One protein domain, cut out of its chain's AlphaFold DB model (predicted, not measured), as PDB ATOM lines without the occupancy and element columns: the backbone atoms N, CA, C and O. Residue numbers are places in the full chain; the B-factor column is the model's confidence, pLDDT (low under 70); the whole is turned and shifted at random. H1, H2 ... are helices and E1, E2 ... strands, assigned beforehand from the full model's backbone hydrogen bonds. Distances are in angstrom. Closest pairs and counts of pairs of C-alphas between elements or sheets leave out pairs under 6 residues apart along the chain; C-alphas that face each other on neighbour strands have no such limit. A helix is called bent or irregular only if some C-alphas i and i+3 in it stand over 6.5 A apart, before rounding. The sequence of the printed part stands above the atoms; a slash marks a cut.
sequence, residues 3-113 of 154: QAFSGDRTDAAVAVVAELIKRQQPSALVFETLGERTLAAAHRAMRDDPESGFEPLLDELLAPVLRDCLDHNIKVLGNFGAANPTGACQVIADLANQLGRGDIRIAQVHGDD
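AT A GLANCE: This is residues 3 to 113 of the 154 residues of an uncharacterized protein of Halomonas olivaria (UniProt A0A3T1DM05). A short ribbon of two parallel strands, E1 and E2, has helices H1 and H4 running side by side next to it, while H3, near the middle, packs on the longest helix, H5. H2 lies across one end of the elongated body and touches no helix; residues 99 to 113, with no named element, fold back after H5. The printed part has 111 residues, with five named helices and two named strands in the order H1, E1, H2, H3, H4, E2, H5; of the 59 residues in named elements helices hold 50 and strands 9, and the class is mostly helix. It is compact, with a radius of gyration of the C-alphas of 14.1 A and spans of 43 by 27 by 23 A.

IN THESE COORDINATES: H1, residues 12 to 23, begins at C-alpha 12 (29.963, -2.980, -30.934) and is 17.6 A long; it is neither bent nor irregular, but only just: C-alphas 12 and 15 are 6.0 A apart. E1 is residues 28 to 32, 12.9 A. H2, residues 36 to 48, is 18.9 A long. H3 is residues 58 to 62, H4 residues 66 to 71 and E2 residues 75 to 78. H5, residues 85 to 98, is 20.3 A long and ends at C-alpha 98 (31.955, -24.813, -34.846).

HOW THE PARTS SIT: E1, H2, H3, H4 and E2 form a strand-helix-strand unit, two parallel neighbour strands with helices between. The strands' directions differ by 11 degrees; N 29 and O 75 are within hydrogen-bond range at 2.8 A. H1 and H4 are close but not clearly touching, the C-alphas of Val 17 and Cys 69 closest at 7.1 A, at a shallow tilt of 9 degrees, the same way. H3 and H5 touch, closest at the C-alphas of Asp 59 and Leu 95, 7.4 A. H2 and H5 are apart. Every O i to N i+4 pair is within hydrogen-bond range in H2, H3, H4 and H5; in H1, 7 of 8.

THE WHOLE: The C-alphas farthest apart, of Gln 24 and Asp 48, are 44.5 A apart. The printed part has no cut, and no link is long. Mean pLDDT of the printed part is 89.4; residues 3 to 9 are under 70.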
ATOM      1  N   GLN A   3      35.993  -0.893 -27.493       44.53
ATOM      2  CA  GLN A   3      36.045  -0.918 -26.034       44.53
ATOM      3  C   GLN A   3      34.707  -1.469 -25.556       44.53
ATOM      4  O   GLN A   3      33.670  -0.979 -26.000       44.53
ATOM      5  N   ALA A   4      34.756  -2.479 -24.699       45.59
ATOM      6  CA  ALA A   4      33.606  -3.001 -23.984       45.59
ATOM      7  C   ALA A   4      34.132  -3.504 -22.638       45.59
ATOM      8  O   ALA A   4      34.899  -4.460 -22.597       45.59
ATOM      9  N   PHE A   5      33.756  -2.848 -21.541       51.19
ATOM     10  CA  PHE A   5      33.986  -3.430 -20.218       51.19
ATOM     11  C   PHE A   5      33.224  -4.763 -20.129       51.19
ATOM     12  O   PHE A   5      32.166  -4.893 -20.746       51.19
ATOM     13  N   SER A   6      33.719  -5.748 -19.370       49.03
ATOM     14  CA  SER A   6      32.943  -6.974 -19.114       49.03
ATOM     15  C   SER A   6      31.550  -6.593 -18.571       49.03
ATOM     16  O   SER A   6      31.446  -5.930 -17.534       49.03
ATOM     17  N   GLY A   7      30.493  -6.923 -19.329       51.78
ATOM     18  CA  GLY A   7      29.093  -6.531 -19.083       51.78
ATOM     19  C   GLY A   7      28.543  -5.333 -19.888       51.78
ATOM     20  O   GLY A   7      27.409  -4.926 -19.644       51.78
ATOM     21  N   ASP A   8      29.311  -4.754 -20.817       59.56
ATOM     22  CA  ASP A   8      28.901  -3.660 -21.723       59.56
ATOM     23  C   ASP A   8      28.300  -4.186 -23.056       59.56
ATOM     24  O   ASP A   8      28.014  -5.373 -23.208       59.56
ATOM     25  N   ARG A   9      28.090  -3.303 -24.045       65.44
ATOM     26  CA  ARG A   9      27.618  -3.622 -25.403       65.44
ATOM     27  C   ARG A   9      28.506  -4.650 -26.119       65.44
ATOM     28  O   ARG A   9      29.555  -4.306 -26.665       65.44
ATOM     29  N   THR A  10      28.025  -5.886 -26.213       70.88
ATOM     30  CA  THR A  10      28.673  -6.990 -26.945       70.88
ATOM     31  C   THR A  10      28.568  -6.859 -28.473       70.88
ATOM     32  O   THR A  10      29.340  -7.468 -29.208       70.88
ATOM     33  N   ASP A  11      27.677  -5.999 -28.977       76.81
ATOM     34  CA  ASP A  11      27.403  -5.821 -30.411       76.81
ATOM     35  C   ASP A  11      28.344  -4.834 -31.128       76.81
ATOM     36  O   ASP A  11      28.396  -4.793 -32.362       76.81
ATOM     37  N   ALA A  12      29.132  -4.051 -30.382       83.25
ATOM     38  CA  ALA A  12      29.963  -2.980 -30.934       83.25
ATOM     39  C   ALA A  12      30.996  -3.475 -31.963       83.25
ATOM     40  O   ALA A  12      31.342  -2.754 -32.906       83.25
ATOM     41  N   ALA A  13      31.475  -4.714 -31.808       88.38
ATOM     42  CA  ALA A  13      32.461  -5.316 -32.696       88.38
ATOM     43  C   ALA A  13      31.950  -5.457 -34.140       88.38
ATOM     44  O   ALA A  13      32.731  -5.282 -35.075       88.38
ATOM     45  N   VAL A  14      30.648  -5.695 -34.337       92.38
ATOM     46  CA  VAL A  14      30.052  -5.943 -35.661       92.38
ATOM     47  C   VAL A  14      30.257  -4.747 -36.592       92.38
ATOM     48  O   VAL A  14      30.763  -4.890 -37.706       92.38
ATOM     49  N   ALA A  15      29.934  -3.539 -36.120       92.00
ATOM     50  CA  ALA A  15      30.090  -2.322 -36.914       92.00
ATOM     51  C   ALA A  15      31.565  -2.017 -37.226       92.00
ATOM     52  O   ALA A  15      31.892  -1.565 -38.326       92.00
ATOM     53  N   VAL A  16      32.463  -2.290 -36.273       92.06
ATOM     54  CA  VAL A  16      33.905  -2.095 -36.457       92.06
ATOM     55  C   VAL A  16      34.441  -3.055 -37.515       92.06
ATOM     56  O   VAL A  16      35.138  -2.616 -38.426       92.06
ATOM     57  N   VAL A  17      34.089  -4.339 -37.444       95.12
ATOM     58  CA  VAL A  17      34.525  -5.351 -38.417       95.12
ATOM     59  C   VAL A  17      34.015  -5.030 -39.814       95.12
ATOM     60  O   VAL A  17      34.808  -5.027 -40.754       95.12
ATOM     61  N   ALA A  18      32.746  -4.640 -39.951       95.06
ATOM     62  CA  ALA A  18      32.193  -4.218 -41.234       95.06
ATOM     63  C   ALA A  18      32.985  -3.055 -41.865       95.06
ATOM     64  O   ALA A  18      33.211  -3.032 -43.075       95.06
ATOM     65  N   GLU A  19      33.440  -2.094 -41.059       94.31
ATOM     66  CA  GLU A  19      34.279  -0.990 -41.530       94.31
ATOM     67  C   GLU A  19      35.709  -1.440 -41.879       94.31
ATOM     68  O   GLU A  19      36.261  -1.010 -42.893       94.31
ATOM     69  N   LEU A  20      36.309  -2.334 -41.087       94.38
ATOM     70  CA  LEU A  20      37.633  -2.895 -41.380       94.38
ATOM     71  C   LEU A  20      37.643  -3.661 -42.711       94.38
ATOM     72  O   LEU A  20      38.566  -3.482 -43.509       94.38
ATOM     73  N   ILE A  21      36.592  -4.438 -42.986       96.50
ATOM     74  CA  ILE A  21      36.413  -5.165 -44.249       96.50
ATOM     75  C   ILE A  21      36.350  -4.194 -45.430       96.50
ATOM     76  O   ILE A  21      37.065  -4.376 -46.417       96.50
ATOM     77  N   LYS A  22      35.547  -3.126 -45.324       96.12
ATOM     78  CA  LYS A  22      35.413  -2.113 -46.387       96.12
ATOM     79  C   LYS A  22      36.742  -1.460 -46.747       96.12
ATOM     80  O   LYS A  22      36.978  -1.171 -47.917       96.12
ATOM     81  N   ARG A  23      37.607  -1.225 -45.756       93.38
ATOM     82  CA  ARG A  23      38.902  -0.562 -45.958       93.38
ATOM     83  C   ARG A  23      39.914  -1.417 -46.713       93.38
ATOM     84  O   ARG A  23      40.825  -0.840 -47.295       93.38
ATOM     85  N   GLN A  24      39.774  -2.748 -46.700       90.62
ATOM     86  CA  GLN A  24      40.673  -3.692 -47.384       90.62
ATOM     87  C   GLN A  24      42.164  -3.452 -47.075       90.62
ATOM     88  O   GLN A  24      43.035  -3.588 -47.933       90.62
ATOM     89  N   GLN A  25      42.464  -3.073 -45.832       91.00
ATOM     90  CA  GLN A  25      43.822  -2.835 -45.347       91.00
ATOM     91  C   GLN A  25      44.178  -3.827 -44.237       91.00
ATOM     92  O   GLN A  25      43.281  -4.304 -43.532       91.00
ATOM     93  N   PRO A  26      45.480  -4.109 -44.025       92.12
ATOM     94  CA  PRO A  26      45.927  -4.871 -42.868       92.12
ATOM     95  C   PRO A  26      45.370  -4.261 -41.583       92.12
ATOM     96  O   PRO A  26      45.615  -3.093 -41.280       92.12
ATOM     97  N   SER A  27      44.601  -5.046 -40.837       93.38
ATOM     98  CA  SER A  27      43.866  -4.559 -39.678       93.38
ATOM     99  C   SER A  27      43.840  -5.584 -38.551       93.38
ATOM    100  O   SER A  27      44.116  -6.774 -38.730       93.38
ATOM    101  N   ALA A  28      43.550  -5.081 -37.358       93.88
ATOM    102  CA  ALA A  28      43.346  -5.883 -36.172       93.88
ATOM    103  C   ALA A  28      42.172  -5.318 -35.370       93.88
ATOM    104  O   ALA A  28      41.999  -4.097 -35.281       93.88
ATOM    105  N   LEU A  29      41.391  -6.213 -34.781       94.12
ATOM    106  CA  LEU A  29      40.357  -5.906 -33.812       94.12
ATOM    107  C   LEU A  29      40.928  -6.155 -32.418       94.12
ATOM    108  O   LEU A  29      41.398  -7.250 -32.122       94.12
ATOM    109  N   VAL A  30      40.912  -5.118 -31.586       92.19
ATOM    110  CA  VAL A  30      41.368  -5.195 -30.198       92.19
ATOM    111  C   VAL A  30      40.157  -5.064 -29.295       92.19
ATOM    112  O   VAL A  30      39.417  -4.085 -29.448       92.19
ATOM    113  N   PHE A  31      40.001  -6.030 -28.396       91.06
ATOM    114  CA  PHE A  31      39.074  -6.007 -27.274       91.06
ATOM    115  C   PHE A  31      39.844  -5.706 -25.997       91.06
ATOM    116  O   PHE A  31      40.930  -6.238 -25.776       91.06
ATOM    117  N   GLU A  32      39.259  -4.857 -25.169       87.12
ATOM    118  CA  GLU A  32      39.767  -4.539 -23.845       87.12
ATOM    119  C   GLU A  32      38.635  -4.781 -22.857       87.12
ATOM    120  O   GLU A  32      37.684  -4.001 -22.846       87.12
ATOM    121  N   THR A  33      38.713  -5.885 -22.109       82.31
ATOM    122  CA  THR A  33      37.652  -6.325 -21.193       82.31
ATOM    123  C   THR A  33      38.102  -6.404 -19.731       82.31
ATOM    124  O   THR A  33      37.296  -6.760 -18.867       82.31
ATOM    125  N   LEU A  34      39.348  -6.015 -19.406       82.81
ATOM    126  CA  LEU A  34      39.865  -6.047 -18.034       82.81
ATOM    127  C   LEU A  34      40.135  -4.665 -17.440       82.81
ATOM    128  O   LEU A  34      40.822  -3.813 -17.987       82.81
ATOM    129  N   GLY A  35      39.691  -4.504 -16.200       76.50
ATOM    130  CA  GLY A  35      40.232  -3.536 -15.257       76.50
ATOM    131  C   GLY A  35      40.758  -4.226 -13.997       76.50
ATOM    132  O   GLY A  35      40.637  -5.436 -13.812       76.50
ATOM    133  N   GLU A  36      41.288  -3.438 -13.065       71.50
ATOM    134  CA  GLU A  36      41.847  -3.938 -11.797       71.50
ATOM    135  C   GLU A  36      40.838  -4.791 -11.004       71.50
ATOM    136  O   GLU A  36      41.152  -5.879 -10.519       71.50
ATOM    137  N   ARG A  37      39.583  -4.325 -10.912       77.75
ATOM    138  CA  ARG A  37      38.512  -5.032 -10.192       77.75
ATOM    139  C   ARG A  37      38.108  -6.342 -10.866       77.75
ATOM    140  O   ARG A  37      37.745  -7.283 -10.163       77.75
ATOM    141  N   THR A  38      38.135  -6.404 -12.196       79.75
ATOM    142  CA  THR A  38      37.743  -7.615 -12.926       79.75
ATOM    143  C   THR A  38      38.847  -8.662 -12.873       79.75
ATOM    144  O   THR A  38      38.532  -9.838 -12.750       79.75
ATOM    145  N   LEU A  39      40.124  -8.264 -12.849       85.19
ATOM    146  CA  LEU A  39      41.241  -9.197 -12.699       85.19
ATOM    147  C   LEU A  39      41.219  -9.910 -11.338       85.19
ATOM    148  O   LEU A  39      41.306 -11.134 -11.272       85.19
ATOM    149  N   ALA A  40      41.007  -9.168 -10.246       85.62
ATOM    150  CA  ALA A  40      40.845  -9.767  -8.920       85.62
ATOM    151  C   ALA A  40      39.612 -10.690  -8.841       85.62
ATOM    152  O   ALA A  40      39.664 -11.751  -8.214       85.62
ATOM    153  N   ALA A  41      38.504 -10.311  -9.490       88.56
ATOM    154  CA  ALA A  41      37.315 -11.156  -9.583       88.56
ATOM    155  C   ALA A  41      37.579 -12.438 -10.390       88.56
ATOM    156  O   ALA A  41      37.155 -13.509  -9.965       88.56
ATOM    157  N   ALA A  42      38.331 -12.353 -11.489       90.69
ATOM    158  CA  ALA A  42      38.715 -13.495 -12.312       90.69
ATOM    159  C   ALA A  42      39.615 -14.479 -11.550       90.69
ATOM    160  O   ALA A  42      39.369 -15.681 -11.579       90.69
ATOM    161  N   HIS A  43      40.597 -13.982 -10.787       90.62
ATOM    162  CA  HIS A  43      41.414 -14.832  -9.913       90.62
ATOM    163  C   HIS A  43      40.588 -15.509  -8.816       90.62
ATOM    164  O   HIS A  43      40.853 -16.662  -8.475       90.62
ATOM    165  N   ARG A  44      39.580 -14.818  -8.263       90.94
ATOM    166  CA  ARG A  44      38.649 -15.427  -7.307       90.94
ATOM    167  C   ARG A  44      37.805 -16.515  -7.969       90.94
ATOM    168  O   ARG A  44      37.742 -17.603  -7.418       90.94
ATOM    169  N   ALA A  45      37.221 -16.237  -9.135       92.00
ATOM    170  CA  ALA A  45      36.439 -17.213  -9.887       92.00
ATOM    171  C   ALA A  45      37.268 -18.472 -10.176       92.00
ATOM    172  O   ALA A  45      36.851 -19.558  -9.797       92.00
ATOM    173  N   MET A  46      38.488 -18.317 -10.707       92.88
ATOM    174  CA  MET A  46      39.386 -19.444 -10.994       92.88
ATOM    175  C   MET A  46      39.739 -20.268  -9.746       92.88
ATOM    176  O   MET A  46      39.945 -21.476  -9.819       92.88
ATOM    177  N   ARG A  47      39.854 -19.619  -8.582       90.31
ATOM    178  CA  ARG A  47      40.121 -20.319  -7.321       90.31
ATOM    179  C   ARG A  47      38.934 -21.174  -6.880       90.31
ATOM    180  O   ARG A  47      39.151 -22.238  -6.307       90.31
ATOM    181  N   ASP A  48      37.720 -20.692  -7.116       93.06
ATOM    182  CA  ASP A  48      36.487 -21.391  -6.755       93.06
ATOM    183  C   ASP A  48      36.154 -22.498  -7.785       93.06
ATOM    184  O   ASP A  48      35.688 -23.571  -7.404       93.06
ATOM    185  N   ASP A  49      36.458 -22.263  -9.066       94.38
ATOM    186  CA  ASP A  49      36.355 -23.209 -10.184       94.38
ATOM    187  C   ASP A  49      37.571 -23.067 -11.130       94.38
ATOM    188  O   ASP A  49      37.647 -22.066 -11.854       94.38
ATOM    189  N   PRO A  50      38.492 -24.053 -11.174       92.69
ATOM    190  CA  PRO A  50      39.700 -24.013 -12.005       92.69
ATOM    191  C   PRO A  50      39.458 -23.830 -13.507       92.69
ATOM    192  O   PRO A  50      40.349 -23.334 -14.200       92.69
ATOM    193  N   GLU A  51      38.280 -24.206 -14.012       93.38
ATOM    194  CA  GLU A  51      37.933 -24.059 -15.429       93.38
ATOM    195  C   GLU A  51      37.435 -22.643 -15.764       93.38
ATOM    196  O   GLU A  51      37.304 -22.297 -16.934       93.38
ATOM    197  N   SER A  52      37.201 -21.792 -14.762       94.31
ATOM    198  CA  SER A  52      36.717 -20.418 -14.929       94.31
ATOM    199  C   SER A  52      37.859 -19.383 -14.905       94.31
ATOM    200  O   SER A  52      39.035 -19.718 -15.049       94.31
ATOM    201  N   GLY A  53      37.531 -18.095 -14.749       93.00
ATOM    202  CA  GLY A  53      38.522 -17.026 -14.576       93.00
ATOM    203  C   GLY A  53      39.056 -16.402 -15.864       93.00
ATOM    204  O   GLY A  53      40.041 -15.672 -15.803       93.00
ATOM    205  N   PHE A  54      38.413 -16.660 -17.001       94.25
ATOM    206  CA  PHE A  54      38.539 -15.890 -18.242       94.25
ATOM    207  C   PHE A  54      37.306 -14.986 -18.440       94.25
ATOM    208  O   PHE A  54      36.399 -14.990 -17.610       94.25
ATOM    209  N   GLU A  55      37.266 -14.193 -19.514       93.69
ATOM    210  CA  GLU A  55      36.117 -13.346 -19.868       93.69
ATOM    211  C   GLU A  55      34.836 -14.188 -20.056       93.69
ATOM    212  O   GLU A  55      34.739 -14.926 -21.037       93.69
ATOM    213  N   PRO A  56      33.827 -14.082 -19.173       91.25
ATOM    214  CA  PRO A  56      32.641 -14.937 -19.242       91.25
ATOM    215  C   PRO A  56      31.782 -14.691 -20.488       91.25
ATOM    216  O   PRO A  56      31.054 -15.586 -20.903       91.25
ATOM    217  N   LEU A  57      31.868 -13.504 -21.098       91.31
ATOM    218  CA  LEU A  57      31.096 -13.144 -22.293       91.31
ATOM    219  C   LEU A  57      31.855 -13.411 -23.601       91.31
ATOM    220  O   LEU A  57      31.529 -12.829 -24.634       91.31
ATOM    221  N   LEU A  58      32.888 -14.260 -23.580       92.38
ATOM    222  CA  LEU A  58      33.755 -14.481 -24.739       92.38
ATOM    223  C   LEU A  58      32.985 -14.943 -25.982       92.38
ATOM    224  O   LEU A  58      33.225 -14.433 -27.080       92.38
ATOM    225  N   ASP A  59      32.030 -15.855 -25.792       92.25
ATOM    226  CA  ASP A  59      31.151 -16.340 -26.856       92.25
ATOM    227  C   ASP A  59      30.311 -15.205 -27.443       92.25
ATOM    228  O   ASP A  59      30.264 -15.033 -28.660       92.25
ATOM    229  N   GLU A  60      29.701 -14.376 -26.595       92.06
ATOM    230  CA  GLU A  60      28.874 -13.247 -27.033       92.06
ATOM    231  C   GLU A  60      29.686 -12.179 -27.775       92.06
ATOM    232  O   GLU A  60      29.205 -11.592 -28.743       92.06
ATOM    233  N   LEU A  61      30.929 -11.943 -27.347       93.00
ATOM    234  CA  LEU A  61      31.829 -10.964 -27.955       93.00
ATOM    235  C   LEU A  61      32.362 -11.422 -29.316       93.00
ATOM    236  O   LEU A  61      32.505 -10.606 -30.231       93.00
ATOM    237  N   LEU A  62      32.704 -12.709 -29.448       95.19
ATOM    238  CA  LEU A  62      33.412 -13.219 -30.622       95.19
ATOM    239  C   LEU A  62      32.508 -13.918 -31.630       95.19
ATOM    240  O   LEU A  62      32.735 -13.746 -32.828       95.19
ATOM    241  N   ALA A  63      31.484 -14.663 -31.208       95.12
ATOM    242  CA  ALA A  63      30.628 -15.410 -32.132       95.12
ATOM    243  C   ALA A  63      30.042 -14.548 -33.275       95.12
ATOM    244  O   ALA A  63      30.069 -15.014 -34.418       95.12
ATOM    245  N   PRO A  64      29.601 -13.289 -33.050       95.25
ATOM    246  CA  PRO A  64      29.047 -12.455 -34.119       95.25
ATOM    247  C   PRO A  64      30.060 -12.024 -35.186       95.25
ATOM    248  O   PRO A  64      29.657 -11.628 -36.276       95.25
ATOM    249  N   VAL A  65      31.362 -12.052 -34.882       95.81
ATOM    250  CA  VAL A  65      32.406 -11.445 -35.728       95.81
ATOM    251  C   VAL A  65      33.541 -12.388 -36.114       95.81
ATOM    252  O   VAL A  65      34.331 -12.060 -37.001       95.81
ATOM    253  N   LEU A  66      33.656 -13.552 -35.470       96.25
ATOM    254  CA  LEU A  66      34.804 -14.442 -35.623       96.25
ATOM    255  C   LEU A  66      34.949 -14.944 -37.062       96.25
ATOM    256  O   LEU A  66      36.051 -14.898 -37.604       96.25
ATOM    257  N   ARG A  67      33.851 -15.357 -37.712       96.50
ATOM    258  CA  ARG A  67      33.876 -15.797 -39.118       96.50
ATOM    259  C   ARG A  67      34.426 -14.705 -40.033       96.50
ATOM    260  O   ARG A  67      35.401 -14.943 -40.737       96.50
ATOM    261  N   ASP A  68      33.850 -13.513 -39.954       96.75
ATOM    262  CA  ASP A  68      34.248 -12.365 -40.766       96.75
ATOM    263  C   ASP A  68      35.716 -11.988 -40.531       96.75
ATOM    264  O   ASP A  68      36.467 -11.739 -41.477       96.75
ATOM    265  N   CYS A  69      36.171 -12.017 -39.275       96.62
ATOM    266  CA  CYS A  69      37.573 -11.768 -38.958       96.62
ATOM    267  C   CYS A  69      38.500 -12.806 -39.607       96.62
ATOM    268  O   CYS A  69      39.539 -12.448 -40.165       96.62
ATOM    269  N   LEU A  70      38.121 -14.084 -39.568       95.44
ATOM    270  CA  LEU A  70      38.897 -15.178 -40.148       95.44
ATOM    271  C   LEU A  70      38.888 -15.172 -41.685       95.44
ATOM    272  O   LEU A  70      39.903 -15.515 -42.295       95.44
ATOM    273  N   ASP A  71      37.775 -14.800 -42.312       95.31
ATOM    274  CA  ASP A  71      37.626 -14.731 -43.772       95.31
ATOM    275  C   ASP A  71      38.387 -13.539 -44.367       95.31
ATOM    276  O   ASP A  71      38.977 -13.641 -45.444       95.31
ATOM    277  N   HIS A  72      38.457 -12.430 -43.627       95.81
ATOM    278  CA  HIS A  72      39.136 -11.203 -44.051       95.81
ATOM    279  C   HIS A  72      40.528 -11.004 -43.433       95.81
ATOM    280  O   HIS A  72      41.131  -9.943 -43.598       95.81
ATOM    281  N   ASN A  73      41.070 -12.024 -42.755       94.69
ATOM    282  CA  ASN A  73      42.395 -12.005 -42.123       94.69
ATOM    283  C   ASN A  73      42.596 -10.820 -41.148       94.69
ATOM    284  O   ASN A  73      43.681 -10.236 -41.052       94.69
ATOM    285  N   ILE A  74      41.537 -10.466 -40.419       96.56
ATOM    286  CA  ILE A  74      41.556  -9.470 -39.348       96.56
ATOM    287  C   ILE A  74      42.046 -10.170 -38.084       96.56
ATOM    288  O   ILE A  74      41.427 -11.110 -37.586       96.56
ATOM    289  N   LYS A  75      43.178  -9.714 -37.543       95.88
ATOM    290  CA  LYS A  75      43.729 -10.298 -36.313       95.88
ATOM    291  C   LYS A  75      42.895  -9.867 -35.115       95.88
ATOM    292  O   LYS A  75      42.685  -8.672 -34.936       95.88
ATOM    293  N   VAL A  76      42.496 -10.811 -34.273       95.50
ATOM    294  CA  VAL A  76      41.826 -10.510 -33.004       95.50
ATOM    295  C   VAL A  76      42.860 -10.532 -31.884       95.50
ATOM    296  O   VAL A  76      43.632 -11.482 -31.760       95.50
ATOM    297  N   LEU A  77      42.903  -9.461 -31.100       94.56
ATOM    298  CA  LEU A  77      43.694  -9.361 -29.882       94.56
ATOM    299  C   LEU A  77      42.754  -8.999 -28.739       94.56
ATOM    300  O   LEU A  77      41.872  -8.160 -28.901       94.56
ATOM    301  N   GLY A  78      42.969  -9.594 -27.579       91.56
ATOM    302  CA  GLY A  78      42.236  -9.221 -26.385       91.56
ATOM    303  C   GLY A  78      42.871  -9.817 -25.150       91.56
ATOM    304  O   GLY A  78      43.612 -10.798 -25.220       91.56
ATOM    305  N   ASN A  79      42.568  -9.216 -24.015       91.06
ATOM    306  CA  ASN A  79      42.954  -9.698 -22.697       91.06
ATOM    307  C   ASN A  79      41.905 -10.645 -22.092       91.06
ATOM    308  O   ASN A  79      41.803 -10.784 -20.880       91.06
ATOM    309  N   PHE A  80      41.184 -11.364 -22.953       93.44
ATOM    310  CA  PHE A  80      40.148 -12.337 -22.604       93.44
ATOM    311  C   PHE A  80      40.572 -13.373 -21.569       93.44
ATOM    312  O   PHE A  80      39.738 -13.903 -20.846       93.44
ATOM    313  N   GLY A  81      41.867 -13.689 -21.531       91.81
ATOM    314  CA  GLY A  81      42.421 -14.682 -20.629       91.81
ATOM    315  C   GLY A  81      42.222 -14.349 -19.159       91.81
ATOM    316  O   GLY A  81      41.996 -15.267 -18.387       91.81
ATOM    317  N   ALA A  82      42.267 -13.072 -18.770       92.06
ATOM    318  CA  ALA A  82      42.223 -12.662 -17.365       92.06
ATOM    319  C   ALA A  82      43.139 -13.537 -16.480       92.06
ATOM    320  O   ALA A  82      44.346 -13.555 -16.703       92.06
ATOM    321  N   ALA A  83      42.583 -14.286 -15.524       92.12
ATOM    322  CA  ALA A  83      43.333 -15.224 -14.690       92.12
ATOM    323  C   ALA A  83      43.567 -16.596 -15.357       92.12
ATOM    324  O   ALA A  83      44.481 -17.316 -14.957       92.12
ATOM    325  N   ASN A  84      42.781 -16.955 -16.378       93.81
ATOM    326  CA  ASN A  84      42.846 -18.229 -17.095       93.81
ATOM    327  C   ASN A  84      42.986 -18.064 -18.633       93.81
ATOM    328  O   ASN A  84      42.046 -18.324 -19.393       93.81
ATOM    329  N   PRO A  85      44.179 -17.687 -19.142       93.62
ATOM    330  CA  PRO A  85      44.433 -17.593 -20.583       93.62
ATOM    331  C   PRO A  85      44.179 -18.888 -21.360       93.62
ATOM    332  O   PRO A  85      43.728 -18.835 -22.506       93.62
ATOM    333  N   THR A  86      44.433 -20.039 -20.734       94.25
ATOM    334  CA  THR A  86      44.236 -21.354 -21.356       94.25
ATOM    335  C   THR A  86      42.754 -21.630 -21.605       94.25
ATOM    336  O   THR A  86      42.401 -22.032 -22.713       94.25
ATOM    337  N   GLY A  87      41.886 -21.349 -20.626       95.50
ATOM    338  CA  GLY A  87      40.434 -21.484 -20.763       95.50
ATOM    339  C   GLY A  87      39.873 -20.606 -21.882       95.50
ATOM    340  O   GLY A  87      39.149 -21.095 -22.747       95.50
ATOM    341  N   ALA A  88      40.308 -19.342 -21.962       95.88
ATOM    342  CA  ALA A  88      39.923 -18.456 -23.065       95.88
ATOM    343  C   ALA A  88      40.330 -19.017 -24.440       95.88
ATOM    344  O   ALA A  88      39.552 -18.969 -25.392       95.88
ATOM    345  N   CYS A  89      41.546 -19.562 -24.560       96.06
ATOM    346  CA  CYS A  89      42.010 -20.164 -25.811       96.06
ATOM    347  C   CYS A  89      41.175 -21.380 -26.214       96.06
ATOM    348  O   CYS A  89      40.908 -21.551 -27.403       96.06
ATOM    349  N   GLN A  90      40.762 -22.200 -25.245       96.12
ATOM    350  CA  GLN A  90      39.928 -23.370 -25.497       96.12
ATOM    351  C   GLN A  90      38.557 -22.959 -26.048       96.12
ATOM    352  O   GLN A  90      38.162 -23.439 -27.109       96.12
ATOM    353  N   VAL A  91      37.895 -21.986 -25.417       96.12
ATOM    354  CA  VAL A  91      36.608 -21.451 -25.890       96.12
ATOM    355  C   VAL A  91      36.725 -20.874 -27.308       96.12
ATOM    356  O   VAL A  91      35.912 -21.180 -28.180       96.12
ATOM    357  N   ILE A  92      37.781 -20.102 -27.599       96.69
ATOM    358  CA  ILE A  92      38.022 -19.557 -28.949       96.69
ATOM    359  C   ILE A  92      38.250 -20.674 -29.976       96.69
ATOM    360  O   ILE A  92      37.756 -20.583 -31.104       96.69
ATOM    361  N   ALA A  93      38.998 -21.717 -29.609       96.94
ATOM    362  CA  ALA A  93      39.220 -22.870 -30.475       96.94
ATOM    363  C   ALA A  93      37.903 -23.596 -30.778       96.94
ATOM    364  O   ALA A  93      37.649 -23.946 -31.931       96.94
ATOM    365  N   ASP A  94      37.040 -23.763 -29.778       96.81
ATOM    366  CA  ASP A  94      35.745 -24.421 -29.931       96.81
ATOM    367  C   ASP A  94      34.788 -23.607 -30.809       96.81
ATOM    368  O   ASP A  94      34.184 -24.165 -31.731       96.81
ATOM    369  N   LEU A  95      34.727 -22.284 -30.628       96.31
ATOM    370  CA  LEU A  95      33.996 -21.386 -31.529       96.31
ATOM    371  C   LEU A  95      34.498 -21.504 -32.975       96.31
ATOM    372  O   LEU A  95      33.707 -21.605 -33.915       96.31
ATOM    373  N   ALA A  96      35.815 -21.528 -33.182       96.25
ATOM    374  CA  ALA A  96      36.386 -21.660 -34.518       96.25
ATOM    375  C   ALA A  96      36.090 -23.035 -35.144       96.25
ATOM    376  O   ALA A  96      35.748 -23.115 -36.327       96.25
ATOM    377  N   ASN A  97      36.138 -24.107 -34.350       96.75
ATOM    378  CA  ASN A  97      35.760 -25.454 -34.774       96.75
ATOM    379  C   ASN A  97      34.295 -25.519 -35.222       96.75
ATOM    380  O   ASN A  97      34.011 -26.065 -36.289       96.75
ATOM    381  N   GLN A  98      33.375 -24.904 -34.473       96.19
ATOM    382  CA  GLN A  98      31.955 -24.813 -34.846       96.19
ATOM    383  C   GLN A  98      31.744 -24.078 -36.181       96.19
ATOM    384  O   GLN A  98      30.809 -24.375 -36.924       96.19
ATOM    385  N   LEU A  99      32.643 -23.154 -36.530       95.31
ATOM    386  CA  LEU A  99      32.639 -22.446 -37.811       95.31
ATOM    387  C   LEU A  99      33.321 -23.225 -38.953       95.31
ATOM    388  O   LEU A  99      33.371 -22.720 -40.081       95.31
ATOM    389  N   GLY A 100      33.838 -24.429 -38.694       95.81
ATOM    390  CA  GLY A 100      34.610 -25.218 -39.657       95.81
ATOM    391  C   GLY A 100      36.026 -24.678 -39.894       95.81
ATOM    392  O   GLY A 100      36.607 -24.928 -40.946       95.81
ATOM    393  N   ARG A 101      36.568 -23.909 -38.942       92.62
ATOM    394  CA  ARG A 101      37.888 -23.257 -38.989       92.62
ATOM    395  C   ARG A 101      38.797 -23.778 -37.877       92.62
ATOM    396  O   ARG A 101      39.314 -23.014 -37.073       92.62
ATOM    397  N   GLY A 102      38.989 -25.093 -37.817       87.81
ATOM    398  CA  GLY A 102      39.835 -25.726 -36.794       87.81
ATOM    399  C   GLY A 102      41.344 -25.519 -36.983       87.81
ATOM    400  O   GLY A 102      42.139 -25.965 -36.163       87.81
ATOM    401  N   ASP A 103      41.758 -24.853 -38.061       91.44
ATOM    402  CA  ASP A 103      43.152 -24.593 -38.432       91.44
ATOM    403  C   ASP A 103      43.672 -23.220 -37.964       91.44
ATOM    404  O   ASP A 103      44.770 -22.795 -38.342       91.44
ATOM    405  N   ILE A 104      42.898 -22.501 -37.146       94.75
ATOM    406  CA  ILE A 104      43.289 -21.173 -36.673       94.75
ATOM    407  C   ILE A 104      44.508 -21.224 -35.749       94.75
ATOM    408  O   ILE A 104      44.754 -22.179 -35.017       94.75
ATOM    409  N   ARG A 105      45.277 -20.133 -35.756       96.38
ATOM    410  CA  ARG A 105      46.413 -19.952 -34.848       96.38
ATOM    411  C   ARG A 105      45.991 -19.102 -33.665       96.38
ATOM    412  O   ARG A 105      45.642 -17.938 -33.847       96.38
ATOM    413  N   ILE A 106      46.107 -19.670 -32.474       95.62
ATOM    414  CA  ILE A 106      45.847 -18.992 -31.206       95.62
ATOM    415  C   ILE A 106      47.169 -18.876 -30.451       95.62
ATOM    416  O   ILE A 106      47.965 -19.816 -30.418       95.62
ATOM    417  N   ALA A 107      47.424 -17.704 -29.878       94.38
ATOM    418  CA  ALA A 107      48.576 -17.458 -29.026       94.38
ATOM    419  C   ALA A 107      48.106 -16.807 -27.725       94.38
ATOM    420  O   ALA A 107      47.302 -15.877 -27.757       94.38
ATOM    421  N   GLN A 108      48.655 -17.271 -26.607       91.81
ATOM    422  CA  GLN A 108      48.431 -16.713 -25.277       91.81
ATOM    423  C   GLN A 108      49.731 -16.164 -24.703       91.81
ATOM    424  O   GLN A 108      50.817 -16.678 -24.987       91.81
ATOM    425  N   VAL A 109      49.614 -15.120 -23.891       87.62
ATOM    426  CA  VAL A 109      50.733 -14.491 -23.189       87.62
ATOM    427  C   VAL A 109      50.532 -14.716 -21.695       87.62
ATOM    428  O   VAL A 109      49.428 -14.541 -21.194       87.62
ATOM    429  N   HIS A 110      51.603 -15.117 -21.010       84.94
ATOM    430  CA  HIS A 110      51.641 -15.397 -19.573       84.94
ATOM    431  C   HIS A 110      52.736 -14.570 -18.897       84.94
ATOM    432  O   HIS A 110      53.673 -14.117 -19.565       84.94
ATOM    433  N   GLY A 111      52.672 -14.477 -17.568       84.06
ATOM    434  CA  GLY A 111      53.785 -14.028 -16.726       84.06
ATOM    435  C   GLY A 111      53.575 -12.693 -16.022       84.06
ATOM    436  O   GLY A 111      54.539 -12.137 -15.500       84.06
ATOM    437  N   ASP A 112      52.359 -12.157 -16.039       86.31
ATOM    438  CA  ASP A 112      51.971 -11.011 -15.225       86.31
ATOM    439  C   ASP A 112      51.711 -11.415 -13.765       86.31
ATOM    440  O   ASP A 112      52.065 -10.649 -12.880       86.31
ATOM    441  N   ASP A 113      51.168 -12.608 -13.498       87.88
ATOM    442  CA  ASP A 113      50.949 -13.126 -12.138       87.88
ATOM    443  C   ASP A 113      52.272 -13.464 -11.423       87.88
ATOM    444  O   ASP A 113      53.007 -14.374 -11.816       87.88
TER     445      ASP A 113